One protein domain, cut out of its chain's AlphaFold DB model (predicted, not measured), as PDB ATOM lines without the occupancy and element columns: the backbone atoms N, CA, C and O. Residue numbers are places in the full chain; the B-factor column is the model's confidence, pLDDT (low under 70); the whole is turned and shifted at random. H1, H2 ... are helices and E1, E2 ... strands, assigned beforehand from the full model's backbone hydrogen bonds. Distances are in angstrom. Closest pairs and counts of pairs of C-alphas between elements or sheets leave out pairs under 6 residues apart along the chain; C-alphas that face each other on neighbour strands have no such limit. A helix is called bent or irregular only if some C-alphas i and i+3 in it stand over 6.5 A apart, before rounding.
ATOM      1  N   ASP A  38     200.868 149.599  86.923       97.31
ATOM      2  CA  ASP A  38     201.263 148.541  87.838       97.31
ATOM      3  C   ASP A  38     200.679 147.212  87.358       97.31
ATOM      4  O   ASP A  38     199.467 147.011  87.393       97.31
ATOM      5  N   TYR A  39     201.537 146.312  86.878       96.50
ATOM      6  CA  TYR A  39     201.093 145.023  86.345       96.50
ATOM      7  C   TYR A  39     200.581 144.054  87.414       96.50
ATOM      8  O   TYR A  39     199.899 143.092  87.071       96.50
ATOM      9  N   ALA A  40     200.917 144.264  88.688       95.94
ATOM     10  CA  ALA A  40     200.551 143.341  89.757       95.94
ATOM     11  C   ALA A  40     200.186 144.116  91.033       95.94
ATOM     12  O   ALA A  40     200.909 144.011  92.030       95.94
ATOM     13  N   PRO A  41     199.103 144.920  91.013       95.88
ATOM     14  CA  PRO A  41     198.787 145.904  92.052       95.88
ATOM     15  C   PRO A  41     198.476 145.289  93.421       95.88
ATOM     16  O   PRO A  41     198.637 145.967  94.432       95.88
ATOM     17  N   SER A  42     198.083 144.011  93.476       96.12
ATOM     18  CA  SER A  42     197.840 143.304  94.738       96.12
ATOM     19  C   SER A  42     199.106 143.134  95.578       96.12
ATOM     20  O   SER A  42     199.004 143.048  96.793       96.12
ATOM     21  N   GLY A  43     200.289 143.036  94.959       96.88
ATOM     22  CA  GLY A  43     201.521 142.666  95.664       96.88
ATOM     23  C   GLY A  43     201.657 141.168  95.974       96.88
ATOM     24  O   GLY A  43     202.684 140.754  96.512       96.88
ATOM     25  N   TYR A  44     200.679 140.346  95.576       97.69
ATOM     26  CA  TYR A  44     200.653 138.894  95.802       97.69
ATOM     27  C   TYR A  44     200.402 138.127  94.504       97.69
ATOM     28  O   TYR A  44     199.615 138.564  93.658       97.69
ATOM     29  N   ASN A  45     201.016 136.951  94.384       96.88
ATOM     30  CA  ASN A  45     200.620 135.955  93.400       96.88
ATOM     31  C   ASN A  45     199.265 135.367  93.822       96.88
ATOM     32  O   ASN A  45     199.165 134.638  94.805       96.88
ATOM     33  N   GLN A  46     198.209 135.691  93.075       95.50
ATOM     34  CA  GLN A  46     196.843 135.300  93.436       95.50
ATOM     35  C   GLN A  46     196.569 133.796  93.290       95.50
ATOM     36  O   GLN A  46     195.583 133.312  93.835       95.50
ATOM     37  N   LEU A  47     197.430 133.045  92.594       95.44
ATOM     38  CA  LEU A  47     197.261 131.598  92.427       95.44
ATOM     39  C   LEU A  47     197.691 130.810  93.665       95.44
ATOM     40  O   LEU A  47     197.115 129.770  93.963       95.44
ATOM     41  N   ASN A  48     198.721 131.282  94.371       95.50
ATOM     42  CA  ASN A  48     199.311 130.566  95.504       95.50
ATOM     43  C   ASN A  48     199.360 131.392  96.803       95.50
ATOM     44  O   ASN A  48     199.839 130.897  97.820       95.50
ATOM     45  N   GLY A  49     198.887 132.642  96.775       96.31
ATOM     46  CA  GLY A  49     198.818 133.541  97.928       96.31
ATOM     47  C   GLY A  49     200.161 134.097  98.403       96.31
ATOM     48  O   GLY A  49     200.198 134.792  99.415       96.31
ATOM     49  N   LYS A  50     201.272 133.817  97.711       97.81
ATOM     50  CA  LYS A  50     202.599 134.273  98.145       97.81
ATOM     51  C   LYS A  50     202.824 135.752  97.817       97.81
ATOM     52  O   LYS A  50     202.412 136.201  96.741       97.81
ATOM     53  N   PRO A  51     203.521 136.513  98.682       97.94
ATOM     54  CA  PRO A  51     204.040 137.824  98.312       97.94
ATOM     55  C   PRO A  51     204.897 137.721  97.048       97.94
ATOM     56  O   PRO A  51     205.699 136.795  96.907       97.94
ATOM     57  N   LEU A  52     204.765 138.680  96.129       97.50
ATOM     58  CA  LEU A  52     205.482 138.632  94.846       97.50
ATOM     59  C   LEU A  52     207.008 138.584  95.009       97.50
ATOM     60  O   LEU A  52     207.681 138.012  94.158       97.50
ATOM     61  N   ASP A  53     207.546 139.162  96.084       96.06
ATOM     62  CA  ASP A  53     208.986 139.164  96.373       96.06
ATOM     63  C   ASP A  53     209.506 137.823  96.923       96.06
ATOM     64  O   ASP A  53     210.713 137.557  96.855       96.06
ATOM     65  N   GLU A  54     208.607 136.985  97.444       96.56
ATOM     66  CA  GLU A  54     208.895 135.660  98.008       96.56
ATOM     67  C   GLU A  54     208.638 134.528  97.004       96.56
ATOM     68  O   GLU A  54     209.200 133.439  97.126       96.56
ATOM     69  N   ASP A  55     207.824 134.779  95.979       97.75
ATOM     70  CA  ASP A  55     207.568 133.838  94.894       97.75
ATOM     71  C   ASP A  55     208.751 133.803  93.909       97.75
ATOM     72  O   ASP A  55     209.139 134.825  93.338       97.75
ATOM     73  N   SER A  56     209.356 132.623  93.726       96.19
ATOM     74  CA  SER A  56     210.572 132.463  92.921       96.19
ATOM     75  C   SER A  56     210.380 132.821  91.453       96.19
ATOM     76  O   SER A  56     211.315 133.359  90.864       96.19
ATOM     77  N   GLU A  57     209.192 132.573  90.906       96.12
ATOM     78  CA  GLU A  57     208.853 132.836  89.510       96.12
ATOM     79  C   GLU A  57     208.404 134.288  89.340       96.12
ATOM     80  O   GLU A  57     208.895 135.012  88.471       96.12
ATOM     81  N   ALA A  58     207.517 134.768  90.215       97.06
ATOM     82  CA  ALA A  58     206.962 136.110  90.088       97.06
ATOM     83  C   ALA A  58     208.031 137.193  90.291       97.06
ATOM     84  O   ALA A  58     208.087 138.166  89.525       97.06
ATOM     85  N   LYS A  59     208.932 137.015  91.270       96.94
ATOM     86  CA  LYS A  59     209.976 138.001  91.590       96.94
ATOM     87  C   LYS A  59     210.934 138.266  90.431       96.94
ATOM     88  O   LYS A  59     211.614 139.293  90.454       96.94
ATOM     89  N   ILE A  60     211.007 137.392  89.421       96.19
ATOM     90  CA  ILE A  60     211.818 137.579  88.201       96.19
ATOM     91  C   ILE A  60     211.295 138.753  87.360       96.19
ATOM     92  O   ILE A  60     212.075 139.441  86.702       96.19
ATOM     93  N   PHE A  61     210.007 139.077  87.462       96.31
ATOM     94  CA  PHE A  61     209.376 140.150  86.688       96.31
ATOM     95  C   PHE A  61     208.978 141.351  87.546       96.31
ATOM     96  O   PHE A  61     209.023 142.489  87.085       96.31
ATOM     97  N   THR A  62     208.616 141.120  88.808       97.31
ATOM     98  CA  THR A  62     207.942 142.134  89.632       97.31
ATOM     99  C   THR A  62     208.871 142.884  90.582       97.31
ATOM    100  O   THR A  62     208.644 144.069  90.851       97.31
ATOM    101  N   LYS A  63     209.935 142.226  91.057       96.62
ATOM    102  CA  LYS A  63     210.855 142.783  92.050       96.62
ATOM    103  C   LYS A  63     211.733 143.885  91.458       96.62
ATOM    104  O   LYS A  63     212.384 143.703  90.429       96.62
ATOM    105  N   ARG A  64     211.775 145.032  92.135       96.88
ATOM    106  CA  ARG A  64     212.660 146.151  91.786       96.88
ATOM    107  C   ARG A  64     214.082 145.890  92.292       96.88
ATOM    108  O   ARG A  64     214.266 145.300  93.353       96.88
ATOM    109  N   GLY A  65     215.083 146.352  91.550       95.50
ATOM    110  CA  GLY A  65     216.497 146.198  91.891       95.50
ATOM    111  C   GLY A  65     217.368 147.277  91.250       95.50
ATOM    112  O   GLY A  65     216.859 148.182  90.591       95.50
ATOM    113  N   LYS A  66     218.689 147.179  91.434       97.06
ATOM    114  CA  LYS A  66     219.669 148.137  90.886       97.06
ATOM    115  C   LYS A  66     219.606 148.234  89.355       97.06
ATOM    116  O   LYS A  66     219.771 149.311  88.799       97.06
ATOM    117  N   ASP A  67     219.346 147.111  88.706       97.06
ATOM    118  CA  ASP A  67     219.291 146.890  87.260       97.06
ATOM    119  C   ASP A  67     217.896 146.438  86.790       97.06
ATOM    120  O   ASP A  67     217.715 145.999  85.656       97.06
ATOM    121  N   ARG A  68     216.881 146.540  87.660       96.75
ATOM    122  CA  ARG A  68     215.529 146.030  87.403       96.75
ATOM    123  C   ARG A  68     214.467 147.054  87.777       96.75
ATOM    124  O   ARG A  68     214.358 147.458  88.933       96.75
ATOM    125  N   ILE A  69     213.633 147.419  86.802       97.69
ATOM    126  CA  ILE A  69     212.550 148.405  86.964       97.69
ATOM    127  C   ILE A  69     211.494 147.911  87.971       97.69
ATOM    128  O   ILE A  69     211.021 148.689  88.801       97.69
ATOM    129  N   GLY A  70     211.176 146.613  87.938       97.44
ATOM    130  CA  GLY A  70     210.121 145.987  88.738       97.44
ATOM    131  C   GLY A  70     208.777 145.954  88.004       97.44
ATOM    132  O   GLY A  70     208.744 145.948  86.779       97.44
ATOM    133  N   ARG A  71     207.664 145.924  88.747       97.19
ATOM    134  CA  ARG A  71     206.293 145.753  88.209       97.19
ATOM    135  C   ARG A  71     205.610 147.013  87.659       97.19
ATOM    136  O   ARG A  71     204.566 146.891  87.023       97.19
ATOM    137  N   VAL A  72     206.152 148.206  87.916       98.12
ATOM    138  CA  VAL A  72     205.512 149.484  87.552       98.12
ATOM    139  C   VAL A  72     206.253 150.145  86.397       98.12
ATOM    140  O   VAL A  72     207.432 150.471  86.525       98.12
ATOM    141  N   TYR A  73     205.551 150.388  85.292       98.38
ATOM    142  CA  TYR A  73     206.117 150.965  84.069       98.38
ATOM    143  C   TYR A  73     205.368 152.225  83.647       98.38
ATOM    144  O   TYR A  73     204.149 152.305  83.784       98.38
ATOM    145  N   ASN A  74     206.077 153.181  83.047       98.19
ATOM    146  CA  ASN A  74     205.424 154.271  82.327       98.19
ATOM    147  C   ASN A  74     204.812 153.713  81.038       98.19
ATOM    148  O   ASN A  74     205.503 153.068  80.245       98.19
ATOM    149  N   LYS A  75     203.517 153.944  80.842       97.94
ATOM    150  CA  LYS A  75     202.755 153.516  79.666       97.94
ATOM    151  C   LYS A  75     201.892 154.663  79.167       97.94
ATOM    152  O   LYS A  75     201.580 155.578  79.921       97.94
ATOM    153  N   VAL A  76     201.480 154.574  77.909       97.69
ATOM    154  CA  VAL A  76     200.435 155.420  77.332       97.69
ATOM    155  C   VAL A  76     199.244 154.519  77.037       97.69
ATOM    156  O   VAL A  76     199.409 153.463  76.428       97.69
ATOM    157  N   VAL A  77     198.065 154.902  77.514       95.56
ATOM    158  CA  VAL A  77     196.821 154.141  77.350       95.56
ATOM    159  C   VAL A  77     195.747 155.001  76.708       95.56
ATOM    160  O   VAL A  77     195.720 156.213  76.907       95.56
ATOM    161  N   TYR A  78     194.825 154.376  75.984       96.19
ATOM    162  CA  TYR A  78     193.643 155.072  75.486       96.19
ATOM    163  C   TYR A  78     192.594 155.219  76.595       96.19
ATOM    164  O   TYR A  78     192.313 154.268  77.338       96.19
ATOM    165  N   ARG A  79     192.040 156.424  76.737       95.50
ATOM    166  CA  ARG A  79     190.967 156.756  77.682       95.50
ATOM    167  C   ARG A  79     189.899 157.577  76.983       95.50
ATOM    168  O   ARG A  79     190.208 158.406  76.135       95.50
ATOM    169  N   GLU A  80     188.649 157.313  77.337       96.31
ATOM    170  CA  GLU A  80     187.511 158.040  76.789       96.31
ATOM    171  C   GLU A  80     187.376 159.405  77.473       96.31
ATOM    172  O   GLU A  80     187.367 159.493  78.704       96.31
ATOM    173  N   CYS A  81     187.258 160.459  76.673       96.06
ATOM    174  CA  CYS A  81     186.975 161.822  77.107       96.06
ATOM    175  C   CYS A  81     185.464 162.060  77.198       96.06
ATOM    176  O   CYS A  81     184.669 161.370  76.556       96.06
ATOM    177  N   THR A  82     185.046 163.061  77.970       95.94
ATOM    178  CA  THR A  82     183.637 163.486  78.027       95.94
ATOM    179  C   THR A  82     183.154 164.093  76.713       95.94
ATOM    180  O   THR A  82     182.008 163.867  76.330       95.94
ATOM    181  N   ASP A  83     184.036 164.811  76.022       95.75
ATOM    182  CA  ASP A  83     183.764 165.603  74.822       95.75
ATOM    183  C   ASP A  83     185.065 165.849  74.025       95.75
ATOM    184  O   ASP A  83     186.118 165.282  74.331       95.75
ATOM    185  N   SER A  84     184.988 166.673  72.978       95.00
ATOM    186  CA  SER A  84     186.087 166.951  72.050       95.00
ATOM    187  C   SER A  84     187.245 167.767  72.625       95.00
ATOM    188  O   SER A  84     188.318 167.732  72.026       95.00
ATOM    189  N   SER A  85     187.067 168.486  73.741       95.19
ATOM    190  CA  SER A  85     188.168 169.218  74.390       95.19
ATOM    191  C   SER A  85     189.184 168.266  75.020       95.19
ATOM    192  O   SER A  85     190.371 168.570  75.087       95.19
ATOM    193  N   CYS A  86     188.719 167.086  75.447       93.19
ATOM    194  CA  CYS A  86     189.486 166.139  76.249       93.19
ATOM    195  C   CYS A  86     190.083 166.731  77.542       93.19
ATOM    196  O   CYS A  86     191.041 166.174  78.080       93.19
ATOM    197  N   ASP A  87     189.461 167.776  78.099       94.56
ATOM    198  CA  ASP A  87     189.843 168.345  79.398       94.56
ATOM    199  C   ASP A  87     189.461 167.422  80.570       94.56
ATOM    200  O   ASP A  87     190.127 167.398  81.608       94.56
ATOM    201  N   ALA A  88     188.408 166.613  80.398       94.88
ATOM    202  CA  ALA A  88     187.946 165.641  81.381       94.88
ATOM    203  C   ALA A  88     187.824 164.231  80.784       94.88
ATOM    204  O   ALA A  88     187.233 164.012  79.723       94.88
ATOM    205  N   MET A  89     188.366 163.241  81.501       94.38
ATOM    206  CA  MET A  89     188.198 161.823  81.169       94.38
ATOM    207  C   MET A  89     186.927 161.274  81.814       94.38
ATOM    208  O   MET A  89     186.627 161.573  82.974       94.38
ATOM    209  N   LYS A  90     186.205 160.407  81.103       94.38
ATOM    210  CA  LYS A  90     185.102 159.651  81.699       94.38
ATOM    211  C   LYS A  90     185.638 158.712  82.774       94.38
ATOM    212  O   LYS A  90     186.730 158.149  82.653       94.38
ATOM    213  N   LYS A  91     184.847 158.515  83.833       90.94
ATOM    214  CA  LYS A  91     185.183 157.564  84.896       90.94
ATOM    215  C   LYS A  91     185.275 156.165  84.290       90.94
ATOM    216  O   LYS A  91     184.267 155.597  83.879       90.94
ATOM    217  N   HIS A  92     186.483 155.616  84.260       82.81
ATOM    218  CA  HIS A  92     186.685 154.231  83.867       82.81
ATOM    219  C   HIS A  92     186.117 153.332  84.975       82.81
ATOM    220  O   HIS A  92     186.474 153.530  86.141       82.81
ATOM    221  N   PRO A  93     185.253 152.352  84.660       80.56
ATOM    222  CA  PRO A  93     184.845 151.352  85.637       80.56
ATOM    223  C   PRO A  93     186.083 150.657  86.211       80.56
ATOM    224  O   PRO A  93     186.953 150.235  85.446       80.56
ATOM    225  N   HIS A  94     186.178 150.558  87.536       62.25
ATOM    226  CA  HIS A  94     187.117 149.628  88.154       62.25
ATOM    227  C   HIS A  94     186.514 148.232  87.979       62.25
ATOM    228  O   HIS A  94     185.409 147.989  88.461       62.25
ATOM    229  N   ILE A  95     187.192 147.393  87.200       48.56
ATOM    230  CA  ILE A  95     186.927 145.952  87.104       48.56
ATOM    231  C   ILE A  95     187.488 145.250  88.334       48.56
ATOM    232  O   ILE A  95     188.571 145.685  88.794       48.56
TER     233      ILE A  95
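AT A GLANCE: This is residues 38 to 95 of the 95 residues of an uncharacterized protein of Paramuricea clavata (UniProt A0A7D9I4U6). This is a flat, loop-rich model with little regular structure: loops with the short helix H1 make one end, and the bent strand E1 leads to a loop at the other, from which the tail folds back. The printed part has 58 residues, with one named helix then one named strand; the class is mixed, with 13 residues in named elements. It is extended, with a radius of gyration of the C-alphas of 16.2 A and spans of 47 by 27 by 11 A.

HOW THE PARTS SIT: Go from Asp 38 through residues 38 to 58, which hold no named element, to H1, residues 59 to 62. It is too short for any O i to N i+4 pair; its one O i to N i+3 pair is not within range. A short link of 9 residues leads to E1, residues 72 to 80, which pairs with no named strand and bends by 60 degrees at Lys 75. H1 and E1 are only just apart, their closest C-alphas 8.0 A from each other.

IN THESE COORDINATES: Find C-alpha 59 at (209.976, 138.001, 91.590), where H1 begins; it spans 5.0 A. E1 runs 22.7 A from C-alpha 72 to C-alpha 80 at (187.511, 158.040, 76.789).

THE WHOLE: The C-alphas of Ser 56 and Ser 84 are the farthest apart, 47.2 A. The printed part has no cut; pLDDT is under 70 at residues 94 to 95.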